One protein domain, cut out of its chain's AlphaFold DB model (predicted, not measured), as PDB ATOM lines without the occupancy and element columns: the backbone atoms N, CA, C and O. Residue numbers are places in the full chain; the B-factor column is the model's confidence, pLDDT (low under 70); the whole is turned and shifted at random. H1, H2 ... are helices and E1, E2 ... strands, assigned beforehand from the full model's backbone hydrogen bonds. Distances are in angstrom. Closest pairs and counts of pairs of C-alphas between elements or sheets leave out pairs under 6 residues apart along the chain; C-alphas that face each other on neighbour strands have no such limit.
ATOM      1  N   ILE A  11    -104.301 -12.422  77.690       89.31
ATOM      2  CA  ILE A  11    -103.964 -10.991  77.625       89.31
ATOM      3  C   ILE A  11    -102.445 -10.785  77.734       89.31
ATOM      4  O   ILE A  11    -101.895  -9.953  77.018       89.31
ATOM      5  N   SER A  12    -101.759 -11.573  78.566       90.75
ATOM      6  CA  SER A  12    -100.298 -11.542  78.693       90.75
ATOM      7  C   SER A  12     -99.575 -11.912  77.397       90.75
ATOM      8  O   SER A  12     -98.598 -11.259  77.045       90.75
ATOM      9  N   GLU A  13    -100.062 -12.912  76.655       91.44
ATOM     10  CA  GLU A  13     -99.482 -13.282  75.356       91.44
ATOM     11  C   GLU A  13     -99.700 -12.178  74.316       91.44
ATOM     12  O   GLU A  13     -98.775 -11.824  73.593       91.44
ATOM     13  N   LEU A  14    -100.885 -11.557  74.293       91.75
ATOM     14  CA  LEU A  14    -101.160 -10.424  73.402       91.75
ATOM     15  C   LEU A  14    -100.306  -9.190  73.740       91.75
ATOM     16  O   LEU A  14     -99.859  -8.480  72.839       91.75
ATOM     17  N   GLN A  15    -100.054  -8.926  75.024       94.06
ATOM     18  CA  GLN A  15     -99.157  -7.851  75.463       94.06
ATOM     19  C   GLN A  15     -97.704  -8.116  75.052       94.06
ATOM     20  O   GLN A  15     -97.016  -7.188  74.621       94.06
ATOM     21  N   ALA A  16     -97.250  -9.368  75.154       93.38
ATOM     22  CA  ALA A  16     -95.924  -9.771  74.699       93.38
ATOM     23  C   ALA A  16     -95.779  -9.598  73.178       93.38
ATOM     24  O   ALA A  16     -94.820  -8.970  72.728       93.38
ATOM     25  N   ASP A  17     -96.763 -10.057  72.397       93.00
ATOM     26  CA  ASP A  17     -96.793  -9.880  70.940       93.00
ATOM     27  C   ASP A  17     -96.732  -8.396  70.549       93.00
ATOM     28  O   ASP A  17     -95.947  -8.005  69.685       93.00
ATOM     29  N   TYR A  18     -97.519  -7.550  71.220       94.19
ATOM     30  CA  TYR A  18     -97.525  -6.109  70.974       94.19
ATOM     31  C   TYR A  18     -96.168  -5.459  71.277       94.19
ATOM     32  O   TYR A  18     -95.676  -4.645  70.493       94.19
ATOM     33  N   SER A  19     -95.538  -5.823  72.398       95.75
ATOM     34  CA  SER A  19     -94.215  -5.305  72.758       95.75
ATOM     35  C   SER A  19     -93.149  -5.709  71.736       95.75
ATOM     36  O   SER A  19     -92.319  -4.879  71.363       95.75
ATOM     37  N   ASN A  20     -93.191  -6.955  71.256       95.56
ATOM     38  CA  ASN A  20     -92.270  -7.451  70.235       95.56
ATOM     39  C   ASN A  20     -92.464  -6.710  68.907       95.56
ATOM     40  O   ASN A  20     -91.500  -6.179  68.362       95.56
ATOM     41  N   ALA A  21     -93.710  -6.568  68.445       95.69
ATOM     42  CA  ALA A  21     -94.023  -5.821  67.227       95.69
ATOM     43  C   ALA A  21     -93.551  -4.358  67.306       95.69
ATOM     44  O   ALA A  21     -92.988  -3.825  66.352       95.69
ATOM     45  N   ARG A  22     -93.705  -3.710  68.469       97.12
ATOM     46  CA  ARG A  22     -93.206  -2.345  68.696       97.12
ATOM     47  C   ARG A  22     -91.677  -2.263  68.637       97.12
ATOM     48  O   ARG A  22     -91.136  -1.283  68.125       97.12
ATOM     49  N   ALA A  23     -90.976  -3.259  69.178       95.94
ATOM     50  CA  ALA A  23     -89.517  -3.324  69.110       95.94
ATOM     51  C   ALA A  23     -89.034  -3.526  67.664       95.94
ATOM     52  O   ALA A  23     -88.096  -2.858  67.226       95.94
ATOM     53  N   GLU A  24     -89.712  -4.382  66.899       97.12
ATOM     54  CA  GLU A  24     -89.436  -4.588  65.476       97.12
ATOM     55  C   GLU A  24     -89.688  -3.323  64.649       97.12
ATOM     56  O   GLU A  24     -88.867  -2.980  63.796       97.12
ATOM     57  N   GLU A  25     -90.771  -2.589  64.926       96.12
ATOM     58  CA  GLU A  25     -91.069  -1.306  64.283       96.12
ATOM     59  C   GLU A  25     -89.973  -0.271  64.565       96.12
ATOM     60  O   GLU A  25     -89.507   0.409  63.647       96.12
ATOM     61  N   ALA A  26     -89.518  -0.174  65.818       95.62
ATOM     62  CA  ALA A  26     -88.415   0.709  66.186       95.62
ATOM     63  C   ALA A  26     -87.137   0.347  65.415       95.62
ATOM     64  O   ALA A  26     -86.546   1.214  64.773       95.62
ATOM     65  N   ALA A  27     -86.773  -0.938  65.377       96.25
ATOM     66  CA  ALA A  27     -85.601  -1.404  64.642       96.25
ATOM     67  C   ALA A  27     -85.724  -1.174  63.123       96.25
ATOM     68  O   ALA A  27     -84.749  -0.827  62.459       96.25
ATOM     69  N   ALA A  28     -86.917  -1.353  62.547       95.81
ATOM     70  CA  ALA A  28     -87.168  -1.081  61.134       95.81
ATOM     71  C   ALA A  28     -87.055   0.414  60.809       95.81
ATOM     72  O   ALA A  28     -86.476   0.780  59.783       95.81
ATOM     73  N   ARG A  29     -87.558   1.282  61.692       95.69
ATOM     74  CA  ARG A  29     -87.411   2.735  61.572       95.69
ATOM     75  C   ARG A  29     -85.944   3.156  61.643       95.69
ATOM     76  O   ARG A  29     -85.518   3.969  60.826       95.69
ATOM     77  N   ASP A  30     -85.171   2.574  62.552       95.88
ATOM     78  CA  ASP A  30     -83.747   2.889  62.692       95.88
ATOM     79  C   ASP A  30     -82.962   2.488  61.437       95.88
ATOM     80  O   ASP A  30     -82.239   3.316  60.880       95.88
ATOM     81  N   ARG A  31     -83.205   1.280  60.900       95.56
ATOM     82  CA  ARG A  31     -82.630   0.842  59.612       95.56
ATOM     83  C   ARG A  31     -83.016   1.765  58.456       95.56
ATOM     84  O   ARG A  31     -82.185   2.070  57.606       95.56
ATOM     85  N   LYS A  32     -84.265   2.245  58.420       92.44
ATOM     86  CA  LYS A  32     -84.717   3.213  57.410       92.44
ATOM     87  C   LYS A  32     -83.940   4.531  57.508       92.44
ATOM     88  O   LYS A  32     -83.518   5.056  56.483       92.44
ATOM     89  N   HIS A  33     -83.736   5.058  58.715       90.81
ATOM     90  CA  HIS A  33     -82.964   6.288  58.922       90.81
ATOM     91  C   HIS A  33     -81.478   6.122  58.599       90.81
ATOM     92  O   HIS A  33     -80.843   7.060  58.125       90.81
ATOM     93  N   GLU A  34     -80.904   4.952  58.868       92.81
ATOM     94  CA  GLU A  34     -79.532   4.628  58.480       92.81
ATOM     95  C   GLU A  34     -79.377   4.583  56.956       92.81
ATOM     96  O   GLU A  34     -78.519   5.277  56.413       92.81
ATOM     97  N   ALA A  35     -80.266   3.867  56.262       90.38
ATOM     98  CA  ALA A  35     -80.269   3.810  54.802       90.38
ATOM     99  C   ALA A  35     -80.456   5.201  54.173       90.38
ATOM    100  O   ALA A  35     -79.758   5.547  53.223       90.38
ATOM    101  N   GLN A  36     -81.348   6.027  54.731       89.25
ATOM    102  CA  GLN A  36     -81.537   7.403  54.273       89.25
ATOM    103  C   GLN A  36     -80.256   8.237  54.424       89.25
ATOM    104  O   GLN A  36     -79.854   8.905  53.476       89.25
ATOM    105  N   ARG A  37     -79.583   8.166  55.580       90.00
ATOM    106  CA  ARG A  37     -78.323   8.893  55.806       90.00
ATOM    107  C   ARG A  37     -77.211   8.443  54.862       90.00
ATOM    108  O   ARG A  37     -76.436   9.279  54.414       90.00
ATOM    109  N   ALA A  38     -77.143   7.152  54.539       91.19
ATOM    110  CA  ALA A  38     -76.177   6.638  53.572       91.19
ATOM    111  C   ALA A  38     -76.420   7.204  52.160       91.19
ATOM    112  O   ALA A  38     -75.473   7.611  51.492       91.19
ATOM    113  N   ILE A  39     -77.686   7.286  51.731       89.31
ATOM    114  CA  ILE A  39     -78.066   7.898  50.449       89.31
ATOM    115  C   ILE A  39     -77.711   9.390  50.434       89.31
ATOM    116  O   ILE A  39     -77.086   9.862  49.486       89.31
ATOM    117  N   GLU A  40     -78.076  10.130  51.485       91.19
ATOM    118  CA  GLU A  40     -77.765  11.558  51.611       91.19
ATOM    119  C   GLU A  40     -76.254  11.814  51.566       91.19
ATOM    120  O   GLU A  40     -75.813  12.696  50.834       91.19
ATOM    121  N   ALA A  41     -75.458  11.017  52.285       91.12
ATOM    122  CA  ALA A  41     -74.003  11.131  52.278       91.12
ATOM    123  C   ALA A  41     -73.416  10.887  50.880       91.12
ATOM    124  O   ALA A  41     -72.614  11.689  50.407       91.12
ATOM    125  N   HIS A  42     -73.858   9.831  50.192       91.75
ATOM    126  CA  HIS A  42     -73.348   9.501  48.863       91.75
ATOM    127  C   HIS A  42     -73.717  10.556  47.813       91.75
ATOM    128  O   HIS A  42     -72.875  10.970  47.018       91.75
ATOM    129  N   LEU A  43     -74.963  11.041  47.826       91.19
ATOM    130  CA  LEU A  43     -75.390  12.110  46.920       91.19
ATOM    131  C   LEU A  43     -74.680  13.430  47.229       91.19
ATOM    132  O   LEU A  43     -74.341  14.171  46.308       91.19
ATOM    133  N   PHE A  44     -74.433  13.729  48.506       93.06
ATOM    134  CA  PHE A  44     -73.691  14.923  48.886       93.06
ATOM    135  C   PHE A  44     -72.254  14.887  48.368       93.06
ATOM    136  O   PHE A  44     -71.824  15.846  47.726       93.06
ATOM    137  N   GLU A  45     -71.557  13.769  48.565       92.19
ATOM    138  CA  GLU A  45     -70.215  13.548  48.026       92.19
ATOM    139  C   GLU A  45     -70.212  13.693  46.495       92.19
ATOM    140  O   GLU A  45     -69.455  14.493  45.940       92.19
ATOM    141  N   ALA A  46     -71.137  13.014  45.808       91.25
ATOM    142  CA  ALA A  46     -71.258  13.064  44.350       91.25
ATOM    143  C   ALA A  46     -71.586  14.468  43.812       91.25
ATOM    144  O   ALA A  46     -71.193  14.813  42.697       91.25
ATOM    145  N   SER A  47     -72.285  15.299  44.592       91.31
ATOM    146  CA  SER A  47     -72.596  16.679  44.204       91.31
ATOM    147  C   SER A  47     -71.368  17.591  44.179       91.31
ATOM    148  O   SER A  47     -71.401  18.646  43.542       91.31
ATOM    149  N   GLY A  48     -70.295  17.221  44.888       91.81
ATOM    150  CA  GLY A  48     -69.101  18.045  45.037       91.81
ATOM    151  C   GLY A  48     -69.373  19.384  45.725       91.81
ATOM    152  O   GLY A  48     -68.671  20.354  45.450       91.81
ATOM    153  N   MET A  49     -70.418  19.468  46.553       93.25
ATOM    154  CA  MET A  49     -70.830  20.692  47.255       93.25
ATOM    155  C   MET A  49     -70.266  20.790  48.674       93.25
ATOM    156  O   MET A  49     -70.425  21.824  49.324       93.25
ATOM    157  N   GLU A  50     -69.614  19.734  49.160       92.12
ATOM    158  CA  GLU A  50     -68.988  19.719  50.477       92.12
ATOM    159  C   GLU A  50     -67.942  20.826  50.610       92.12
ATOM    160  O   GLU A  50     -67.075  20.995  49.754       92.12
ATOM    161  N   GLY A  51     -68.058  21.618  51.679       91.38
ATOM    162  CA  GLY A  51     -67.135  22.716  51.946       91.38
ATOM    163  C   GLY A  51     -67.283  23.909  51.001       91.38
ATOM    164  O   GLY A  51     -66.466  24.824  51.066       91.38
ATOM    165  N   LYS A  52     -68.313  23.950  50.150       95.00
ATOM    166  CA  LYS A  52     -68.586  25.096  49.272       95.00
ATOM    167  C   LYS A  52     -69.548  26.087  49.906       95.00
ATOM    168  O   LYS A  52     -70.333  25.757  50.795       95.00
ATOM    169  N   VAL A  53     -69.509  27.319  49.415       95.69
ATOM    170  CA  VAL A  53     -70.443  28.378  49.794       95.69
ATOM    171  C   VAL A  53     -71.497  28.534  48.713       95.69
ATOM    172  O   VAL A  53     -71.181  28.853  47.567       95.69
ATOM    173  N   ILE A  54     -72.760  28.360  49.084       95.56
ATOM    174  CA  ILE A  54     -73.895  28.663  48.213       95.56
ATOM    175  C   ILE A  54     -74.397  30.071  48.499       95.56
ATOM    176  O   ILE A  54     -74.610  30.444  49.654       95.56
ATOM    177  N   PHE A  55     -74.669  30.819  47.434       94.31
ATOM    178  CA  PHE A  55     -75.360  32.099  47.483       94.31
ATOM    179  C   PHE A  55     -76.759  31.956  46.892       94.31
ATOM    180  O   PHE A  55     -76.930  31.468  45.772       94.31
ATOM    181  N   ASP A  56     -77.752  32.423  47.642       93.06
ATOM    182  CA  ASP A  56     -79.126  32.606  47.188       93.06
ATOM    183  C   ASP A  56     -79.552  34.071  47.402       93.06
ATOM    184  O   ASP A  56     -78.767  34.926  47.818       93.06
ATOM    185  N   GLN A  57     -80.818  34.371  47.128       89.31
ATOM    186  CA  GLN A  57     -81.370  35.714  47.319       89.31
ATOM    187  C   GLN A  57     -81.573  36.126  48.792       89.31
ATOM    188  O   GLN A  57     -81.781  37.306  49.069       89.31
ATOM    189  N   TYR A  58     -81.544  35.184  49.741       89.19
ATOM    190  CA  TYR A  58     -81.866  35.424  51.154       89.19
ATOM    191  C   TYR A  58     -80.619  35.526  52.045       89.19
ATOM    192  O   TYR A  58     -80.645  36.176  53.094       89.19
ATOM    193  N   HIS A  59     -79.513  34.918  51.630       90.38
ATOM    194  CA  HIS A  59     -78.278  34.793  52.389       90.38
ATOM    195  C   HIS A  59     -77.189  35.651  51.749       90.38
ATOM    196  O   HIS A  59     -76.367  35.185  50.966       90.38
ATOM    197  N   ARG A  60     -77.158  36.930  52.142       87.44
ATOM    198  CA  ARG A  60     -76.253  37.953  51.585       87.44
ATOM    199  C   ARG A  60     -74.771  37.554  51.540       87.44
ATOM    200  O   ARG A  60     -74.067  37.993  50.640       87.44
ATOM    201  N   TYR A  61     -74.301  36.777  52.516       91.56
ATOM    202  CA  TYR A  61     -72.905  36.324  52.611       91.56
ATOM    203  C   TYR A  61     -72.732  34.835  52.276       91.56
ATOM    204  O   TYR A  61     -71.632  34.313  52.387       91.56
ATOM    205  N   GLY A  62     -73.811  34.167  51.867       93.88
ATOM    206  CA  GLY A  62     -73.828  32.749  51.543       93.88
ATOM    207  C   GLY A  62     -73.962  31.817  52.749       93.88
ATOM    208  O   GLY A  62     -74.086  32.236  53.907       93.88
ATOM    209  N   VAL A  63     -73.980  30.524  52.448       96.50
ATOM    210  CA  VAL A  63     -74.085  29.421  53.405       96.50
ATOM    211  C   VAL A  63     -73.003  28.402  53.082       96.50
ATOM    212  O   VAL A  63     -72.949  27.903  51.961       96.50
ATOM    213  N   LEU A  64     -72.160  28.101  54.068       96.31
ATOM    214  CA  LEU A  64     -71.158  27.044  53.988       96.31
ATOM    215  C   LEU A  64     -71.842  25.691  54.151       96.31
ATOM    216  O   LEU A  64     -72.359  25.399  55.231       96.31
ATOM    217  N   VAL A  65     -71.849  24.903  53.086       96.12
ATOM    218  CA  VAL A  65     -72.572  23.637  53.005       96.12
ATOM    219  C   VAL A  65     -71.804  22.528  53.718       96.12
ATOM    220  O   VAL A  65     -70.613  22.327  53.481       96.12
ATOM    221  N   ASP A  66     -72.515  21.790  54.570       94.69
ATOM    222  CA  ASP A  66     -72.001  20.627  55.302       94.69
ATOM    223  C   ASP A  66     -72.933  19.401  55.225       94.69
ATOM    224  O   ASP A  66     -72.701  18.407  55.909       94.69
ATOM    225  N   GLY A  67     -73.967  19.457  54.380       93.88
ATOM    226  CA  GLY A  67     -74.779  18.296  54.028       93.88
ATOM    227  C   GLY A  67     -75.972  18.625  53.132       93.88
ATOM    228  O   GLY A  67     -76.130  19.746  52.634       93.88
ATOM    229  N   VAL A  68     -76.828  17.625  52.911       94.00
ATOM    230  CA  VAL A  68     -77.975  17.689  51.987       94.00
ATOM    231  C   VAL A  68     -79.258  17.168  52.617       94.00
ATOM    232  O   VAL A  68     -79.254  16.518  53.656       94.00
ATOM    233  N   ASN A  69     -80.374  17.473  51.968       90.19
ATOM    234  CA  ASN A  69     -81.665  16.852  52.195       90.19
ATOM    235  C   ASN A  69     -82.223  16.377  50.847       90.19
ATOM    236  O   ASN A  69     -82.270  17.143  49.876       90.19
ATOM    237  N   VAL A  70     -82.653  15.123  50.794       84.88
ATOM    238  CA  VAL A  70     -83.162  14.462  49.586       84.88
ATOM    239  C   VAL A  70     -84.670  14.275  49.756       84.88
ATOM    240  O   VAL A  70     -85.116  13.652  50.718       84.88
ATOM    241  N   TYR A  71     -85.476  14.832  48.844       77.50
ATOM    242  CA  TYR A  71     -86.927  14.593  48.828       77.50
ATOM    243  C   TYR A  71     -87.280  13.600  47.733       77.50
ATOM    244  O   TYR A  71     -86.936  13.826  46.577       77.50
ATOM    245  N   SER A  72     -88.076  12.586  48.096       64.69
ATOM    246  CA  SER A  72     -88.413  11.439  47.242       64.69
ATOM    247  C   SER A  72     -87.173  10.599  46.914       64.69
ATOM    248  O   SER A  72     -86.111  11.142  46.657       64.69
ATOM    249  N   GLY A  73     -87.280   9.269  46.943       65.06
ATOM    250  CA  GLY A  73     -86.150   8.334  46.781       65.06
ATOM    251  C   GLY A  73     -85.524   8.279  45.379       65.06
ATOM    252  O   GLY A  73     -85.062   7.220  44.971       65.06
ATOM    253  N   CYS A  74     -85.562   9.380  44.635       57.19
ATOM    254  CA  CYS A  74     -84.885   9.574  43.363       57.19
ATOM    255  C   CYS A  74     -83.621  10.406  43.625       57.19
ATOM    256  O   CYS A  74     -83.634  11.211  44.550       57.19
ATOM    257  N   ASP A  75     -82.575  10.242  42.815       71.50
ATOM    258  CA  ASP A  75     -81.239  10.869  42.920       71.50
ATOM    259  C   ASP A  75     -81.237  12.413  42.787       71.50
ATOM    260  O   ASP A  75     -80.549  13.005  41.958       71.50
ATOM    261  N   TYR A  76     -82.055  13.091  43.585       83.69
ATOM    262  CA  TYR A  76     -82.350  14.510  43.519       83.69
ATOM    263  C   TYR A  76     -82.139  15.142  44.891       83.69
ATOM    264  O   TYR A  76     -82.911  14.946  45.834       83.69
ATOM    265  N   ILE A  77     -81.096  15.965  44.995       89.81
ATOM    266  CA  ILE A  77     -80.889  16.805  46.171       89.81
ATOM    267  C   ILE A  77     -81.932  17.910  46.127       89.81
ATOM    268  O   ILE A  77     -81.903  18.776  45.253       89.81
ATOM    269  N   ALA A  78     -82.844  17.900  47.091       89.31
ATOM    270  CA  ALA A  78     -83.862  18.927  47.159       89.31
ATOM    271  C   ALA A  78     -83.369  20.200  47.838       89.31
ATOM    272  O   ALA A  78     -83.833  21.293  47.511       89.31
ATOM    273  N   GLY A  79     -82.420  20.069  48.761       92.56
ATOM    274  CA  GLY A  79     -81.738  21.218  49.317       92.56
ATOM    275  C   GLY A  79     -80.406  20.877  49.956       92.56
ATOM    276  O   GLY A  79     -80.166  19.761  50.406       92.56
ATOM    277  N   PHE A  80     -79.562  21.891  50.016       94.75
ATOM    278  CA  PHE A  80     -78.293  21.900  50.716       94.75
ATOM    279  C   PHE A  80     -78.489  22.551  52.072       94.75
ATOM    280  O   PHE A  80     -79.169  23.573  52.185       94.75
ATOM    281  N   HIS A  81     -77.894  21.983  53.109       94.06
ATOM    282  CA  HIS A  81     -77.894  22.597  54.422       94.06
ATOM    283  C   HIS A  81     -76.478  22.958  54.855       94.06
ATOM    284  O   HIS A  81     -75.492  22.388  54.393       94.06
ATOM    285  N   GLY A  82     -76.384  23.956  55.723       95.19
ATOM    286  CA  GLY A  82     -75.093  24.489  56.110       95.19
ATOM    287  C   GLY A  82     -75.183  25.629  57.102       95.19
ATOM    288  O   GLY A  82     -76.265  25.976  57.583       95.19
ATOM    289  N   PHE A  83     -74.045  26.244  57.397       95.62
ATOM    290  CA  PHE A  83     -73.947  27.388  58.299       95.62
ATOM    291  C   PHE A  83     -74.000  28.700  57.520       95.62
ATOM    292  O   PHE A  83     -73.200  28.923  56.613       95.62
ATOM    293  N   ALA A  84     -74.903  29.609  57.897       94.56
ATOM    294  CA  ALA A  84     -74.915  30.946  57.305       94.56
ATOM    295  C   ALA A  84     -73.609  31.676  57.626       94.56
ATOM    296  O   ALA A  84     -73.213  31.721  58.796       94.56
ATOM    297  N   LEU A  85     -72.975  32.272  56.620       94.50
ATOM    298  CA  LEU A  85     -71.759  33.046  56.819       94.50
ATOM    299  C   LEU A  85     -72.077  34.447  57.342       94.50
ATOM    300  O   LEU A  85     -73.106  35.058  57.033       94.50
ATOM    301  N   LYS A  86     -71.174  34.963  58.172       92.88
ATOM    302  CA  LYS A  86     -71.171  36.364  58.594       92.88
ATOM    303  C   LYS A  86     -70.411  37.220  57.579       92.88
ATOM    304  O   LYS A  86     -69.755  36.716  56.675       92.88
ATOM    305  N   LYS A  87     -70.449  38.542  57.779       90.62
ATOM    306  CA  LYS A  87     -69.715  39.512  56.949       90.62
ATOM    307  C   LYS A  87     -68.197  39.264  56.926       90.62
ATOM    308  O   LYS A  87     -67.555  39.599  55.941       90.62
ATOM    309  N   ASP A  88     -67.640  38.710  58.000       89.56
ATOM    310  CA  ASP A  88     -66.214  38.371  58.125       89.56
ATOM    311  C   ASP A  88     -65.837  37.028  57.462       89.56
ATOM    312  O   ASP A  88     -64.679  36.620  57.515       89.56
ATOM    313  N   GLY A  89     -66.804  36.338  56.843       86.81
ATOM    314  CA  GLY A  89     -66.617  35.027  56.225       86.81
ATOM    315  C   GLY A  89     -66.693  33.856  57.206       86.81
ATOM    316  O   GLY A  89     -66.634  32.711  56.774       86.81
ATOM    317  N   THR A  90     -66.869  34.090  58.512       91.88
ATOM    318  CA  THR A  90     -66.936  33.000  59.495       91.88
ATOM    319  C   THR A  90     -68.312  32.321  59.521       91.88
ATOM    320  O   THR A  90     -69.340  33.001  59.380       91.88
ATOM    321  N   PRO A  91     -68.380  30.996  59.771       93.25
ATOM    322  CA  PRO A  91     -69.647  30.300  59.961       93.25
ATOM    323  C   PRO A  91     -70.362  30.810  61.214       93.25
ATOM    324  O   PRO A  91     -69.792  30.902  62.306       93.25
ATOM    325  N   SER A  92     -71.636  31.166  61.076       92.12
ATOM    326  CA  SER A  92     -72.491  31.466  62.223       92.12
ATOM    327  C   SER A  92     -72.973  30.182  62.907       92.12
ATOM    328  O   SER A  92     -72.848  29.086  62.375       92.12
ATOM    329  N   LYS A  93     -73.591  30.316  64.087       90.62
ATOM    330  CA  LYS A  93     -74.268  29.192  64.759       90.62
ATOM    331  C   LYS A  93     -75.587  28.795  64.078       90.62
ATOM    332  O   LYS A  93     -76.160  27.764  64.412       90.62
ATOM    333  N   ASN A  94     -76.089  29.622  63.158       88.75
ATOM    334  CA  ASN A  94     -77.389  29.423  62.535       88.75
ATOM    335  C   ASN A  94     -77.245  28.528  61.308       88.75
ATOM    336  O   ASN A  94     -76.635  28.925  60.308       88.75
ATOM    337  N   ARG A  95     -77.858  27.345  61.375       93.31
ATOM    338  CA  ARG A  95     -78.005  26.471  60.212       93.31
ATOM    339  C   ARG A  95     -79.107  26.985  59.293       93.31
ATOM    340  O   ARG A  95     -80.112  27.532  59.754       93.31
ATOM    341  N   ARG A  96     -78.916  26.811  57.992       94.50
ATOM    342  CA  ARG A  96     -79.863  27.183  56.941       94.50
ATOM    343  C   ARG A  96     -80.018  26.028  55.967       94.50
ATOM    344  O   ARG A  96     -79.073  25.277  55.758       94.50
ATOM    345  N   LEU A  97     -81.214  25.914  55.401       93.44
ATOM    346  CA  LEU A  97     -81.525  25.032  54.285       93.44
ATOM    347  C   LEU A  97     -81.746  25.915  53.057       93.44
ATOM    348  O   LEU A  97     -82.537  26.858  53.116       93.44
ATOM    349  N   ILE A  98     -81.051  25.602  51.973       93.12
ATOM    350  CA  ILE A  98     -81.188  26.245  50.673       93.12
ATOM    351  C   ILE A  98     -81.696  25.194  49.705       93.12
ATOM    352  O   ILE A  98     -81.057  24.164  49.517       93.12
ATOM    353  N   TYR A  99     -82.837  25.452  49.084       91.56
ATOM    354  CA  TYR A  99     -83.355  24.561  48.056       91.56
ATOM    355  C   TYR A  99     -82.529  24.686  46.777       91.56
ATOM    356  O   TYR A  99     -82.105  25.784  46.410       91.56
ATOM    357  N   SER A 100     -82.301  23.560  46.105       89.00
ATOM    358  CA  SER A 100     -81.430  23.485  44.925       89.00
ATOM    359  C   SER A 100     -81.882  24.414  43.792       89.00
ATOM    360  O   SER A 100     -81.053  24.952  43.067       89.00
ATOM    361  N   ASP A 101     -83.186  24.685  43.689       89.38
ATOM    362  CA  ASP A 101     -83.780  25.613  42.718       89.38
ATOM    363  C   ASP A 101     -83.558  27.102  43.057       89.38
ATOM    364  O   ASP A 101     -83.867  27.973  42.244       89.38
ATOM    365  N   LYS A 102     -83.054  27.417  44.257       90.12
ATOM    366  CA  LYS A 102     -82.748  28.785  44.714       90.12
ATOM    367  C   LYS A 102     -81.261  29.125  44.657       90.12
ATOM    368  O   LYS A 102     -80.888  30.249  44.996       90.12
ATOM    369  N   VAL A 103     -80.417  28.184  44.238       92.19
ATOM    370  CA  VAL A 103     -78.973  28.391  44.105       92.19
ATOM    371  C   VAL A 103     -78.705  29.360  42.956       92.19
ATOM    372  O   VAL A 103     -79.022  29.072  41.805       92.19
ATOM    373  N   LEU A 104     -78.104  30.509  43.266       94.19
ATOM    374  CA  LEU A 104     -77.697  31.493  42.259       94.19
ATOM    375  C   LEU A 104     -76.235  31.306  41.848       94.19
ATOM    376  O   LEU A 104     -75.880  31.512  40.689       94.19
ATOM    377  N   ARG A 105     -75.377  30.952  42.809       94.81
ATOM    378  CA  ARG A 105     -73.931  30.799  42.617       94.81
ATOM    379  C   ARG A 105     -73.328  29.917  43.702       94.81
ATOM    380  O   ARG A 105     -73.803  29.920  44.836       94.81
ATOM    381  N   VAL A 106     -72.241  29.236  43.352       94.88
ATOM    382  CA  VAL A 106     -71.432  28.417  44.258       94.88
ATOM    383  C   VAL A 106     -69.980  28.886  44.197       94.88
ATOM    384  O   VAL A 106     -69.474  29.163  43.112       94.88
ATOM    385  N   GLU A 107     -69.322  28.984  45.349       94.94
ATOM    386  CA  GLU A 107     -67.899  29.323  45.466       94.94
ATOM    387  C   GLU A 107     -67.158  28.341  46.372       94.94
ATOM    388  O   GLU A 107     -67.752  27.726  47.258       94.94
ATOM    389  N   GLU A 108     -65.844  28.242  46.182       93.12
ATOM    390  CA  GLU A 108     -64.962  27.565  47.130       93.12
ATOM    391  C   GLU A 108     -64.889  28.353  48.441       93.12
ATOM    392  O   GLU A 108     -64.765  29.582  48.442       93.12
ATOM    393  N   TYR A 109     -64.941  27.656  49.576       88.56
ATOM    394  CA  TYR A 109     -64.764  28.304  50.867       88.56
ATOM    395  C   TYR A 109     -63.280  28.522  51.162       88.56
ATOM    396  O   TYR A 109     -62.589  27.667  51.717       88.56
ATOM    397  N   THR A 110     -62.777  29.710  50.847       78.31
ATOM    398  CA  THR A 110     -61.495  30.167  51.380       78.31
ATOM    399  C   THR A 110     -61.719  30.736  52.770       78.31
ATOM    400  O   THR A 110     -62.250  31.838  52.917       78.31
ATOM    401  N   LYS A 111     -61.311  29.991  53.803       66.00
ATOM    402  CA  LYS A 111     -61.251  30.509  55.171       66.00
ATOM    403  C   LYS A 111     -60.330  31.730  55.164       66.00
ATOM    404  O   LYS A 111     -59.119  31.584  55.029       66.00
ATOM    405  N   THR A 112     -60.893  32.927  55.285       58.78
ATOM    406  CA  THR A 112     -60.103  34.144  55.465       58.78
ATOM    407  C   THR A 112     -59.297  33.980  56.748       58.78
ATOM    408  O   THR A 112     -59.865  33.837  57.832       58.78
TER     409      THR A 112
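What this domain is: This is residues 11 to 112 of the 118 residues of an uncharacterized protein of Brucella tritici (UniProt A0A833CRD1). One long straight helix, H1, sticks out like a handle from a small compact head, a strongly twisted sheet of five strands; residues 11 to 35 stand free, and the end of H1 touches the sheet. The 102 printed residues run H1, E1, E2, E3, E4, E5, with the sheet order E4 E3 E2 E1 E5, all antiparallel, in the mixed class. The whole is only just extended, close to loose, with a radius of gyration of the C-alphas of 19.3 A and spans of 65 by 28 by 21 A.

How they stand to each other: H1, residues 11 to 47, only grazes the sheet with residues 36 to 47; every O i to N i+4 pair in it is within hydrogen-bond range. It touches E2, residues 63 to 70, the closest C-alphas being those of Phe 44 and Val 68, 6.0 A apart. E1, residues 52 to 55, E2, E3, residues 77 to 85, and E4, residues 91 to 99, form a meander, each strand the antiparallel neighbour of the one before. N 63 and O 54 are 2.9 A apart, N 69 and O 79 2.8 A, and N 82 and O 96 3.0 A. E5, residues 105 to 108, is an edge strand beside E1, with N 53 and O 107 at 2.8 A.

Where its parts are: H1 is 53.5 A long from C-alpha 11 at (-103.964, -10.991, 77.625). E3 is 21.5 A long; E2 bends by 79 degrees at residue 66 and E4 by 91 degrees at residue 94. E5 ends with C-alpha 108 at (-64.962, 27.565, 47.130).

The domain as a whole: The C-alphas of Ile 11 and Thr 112, the two farthest apart, are 66.7 A apart. The printed part has no cut and no long link. The pLDDT is under 70 at residues 72 to 74 and 111 to 112.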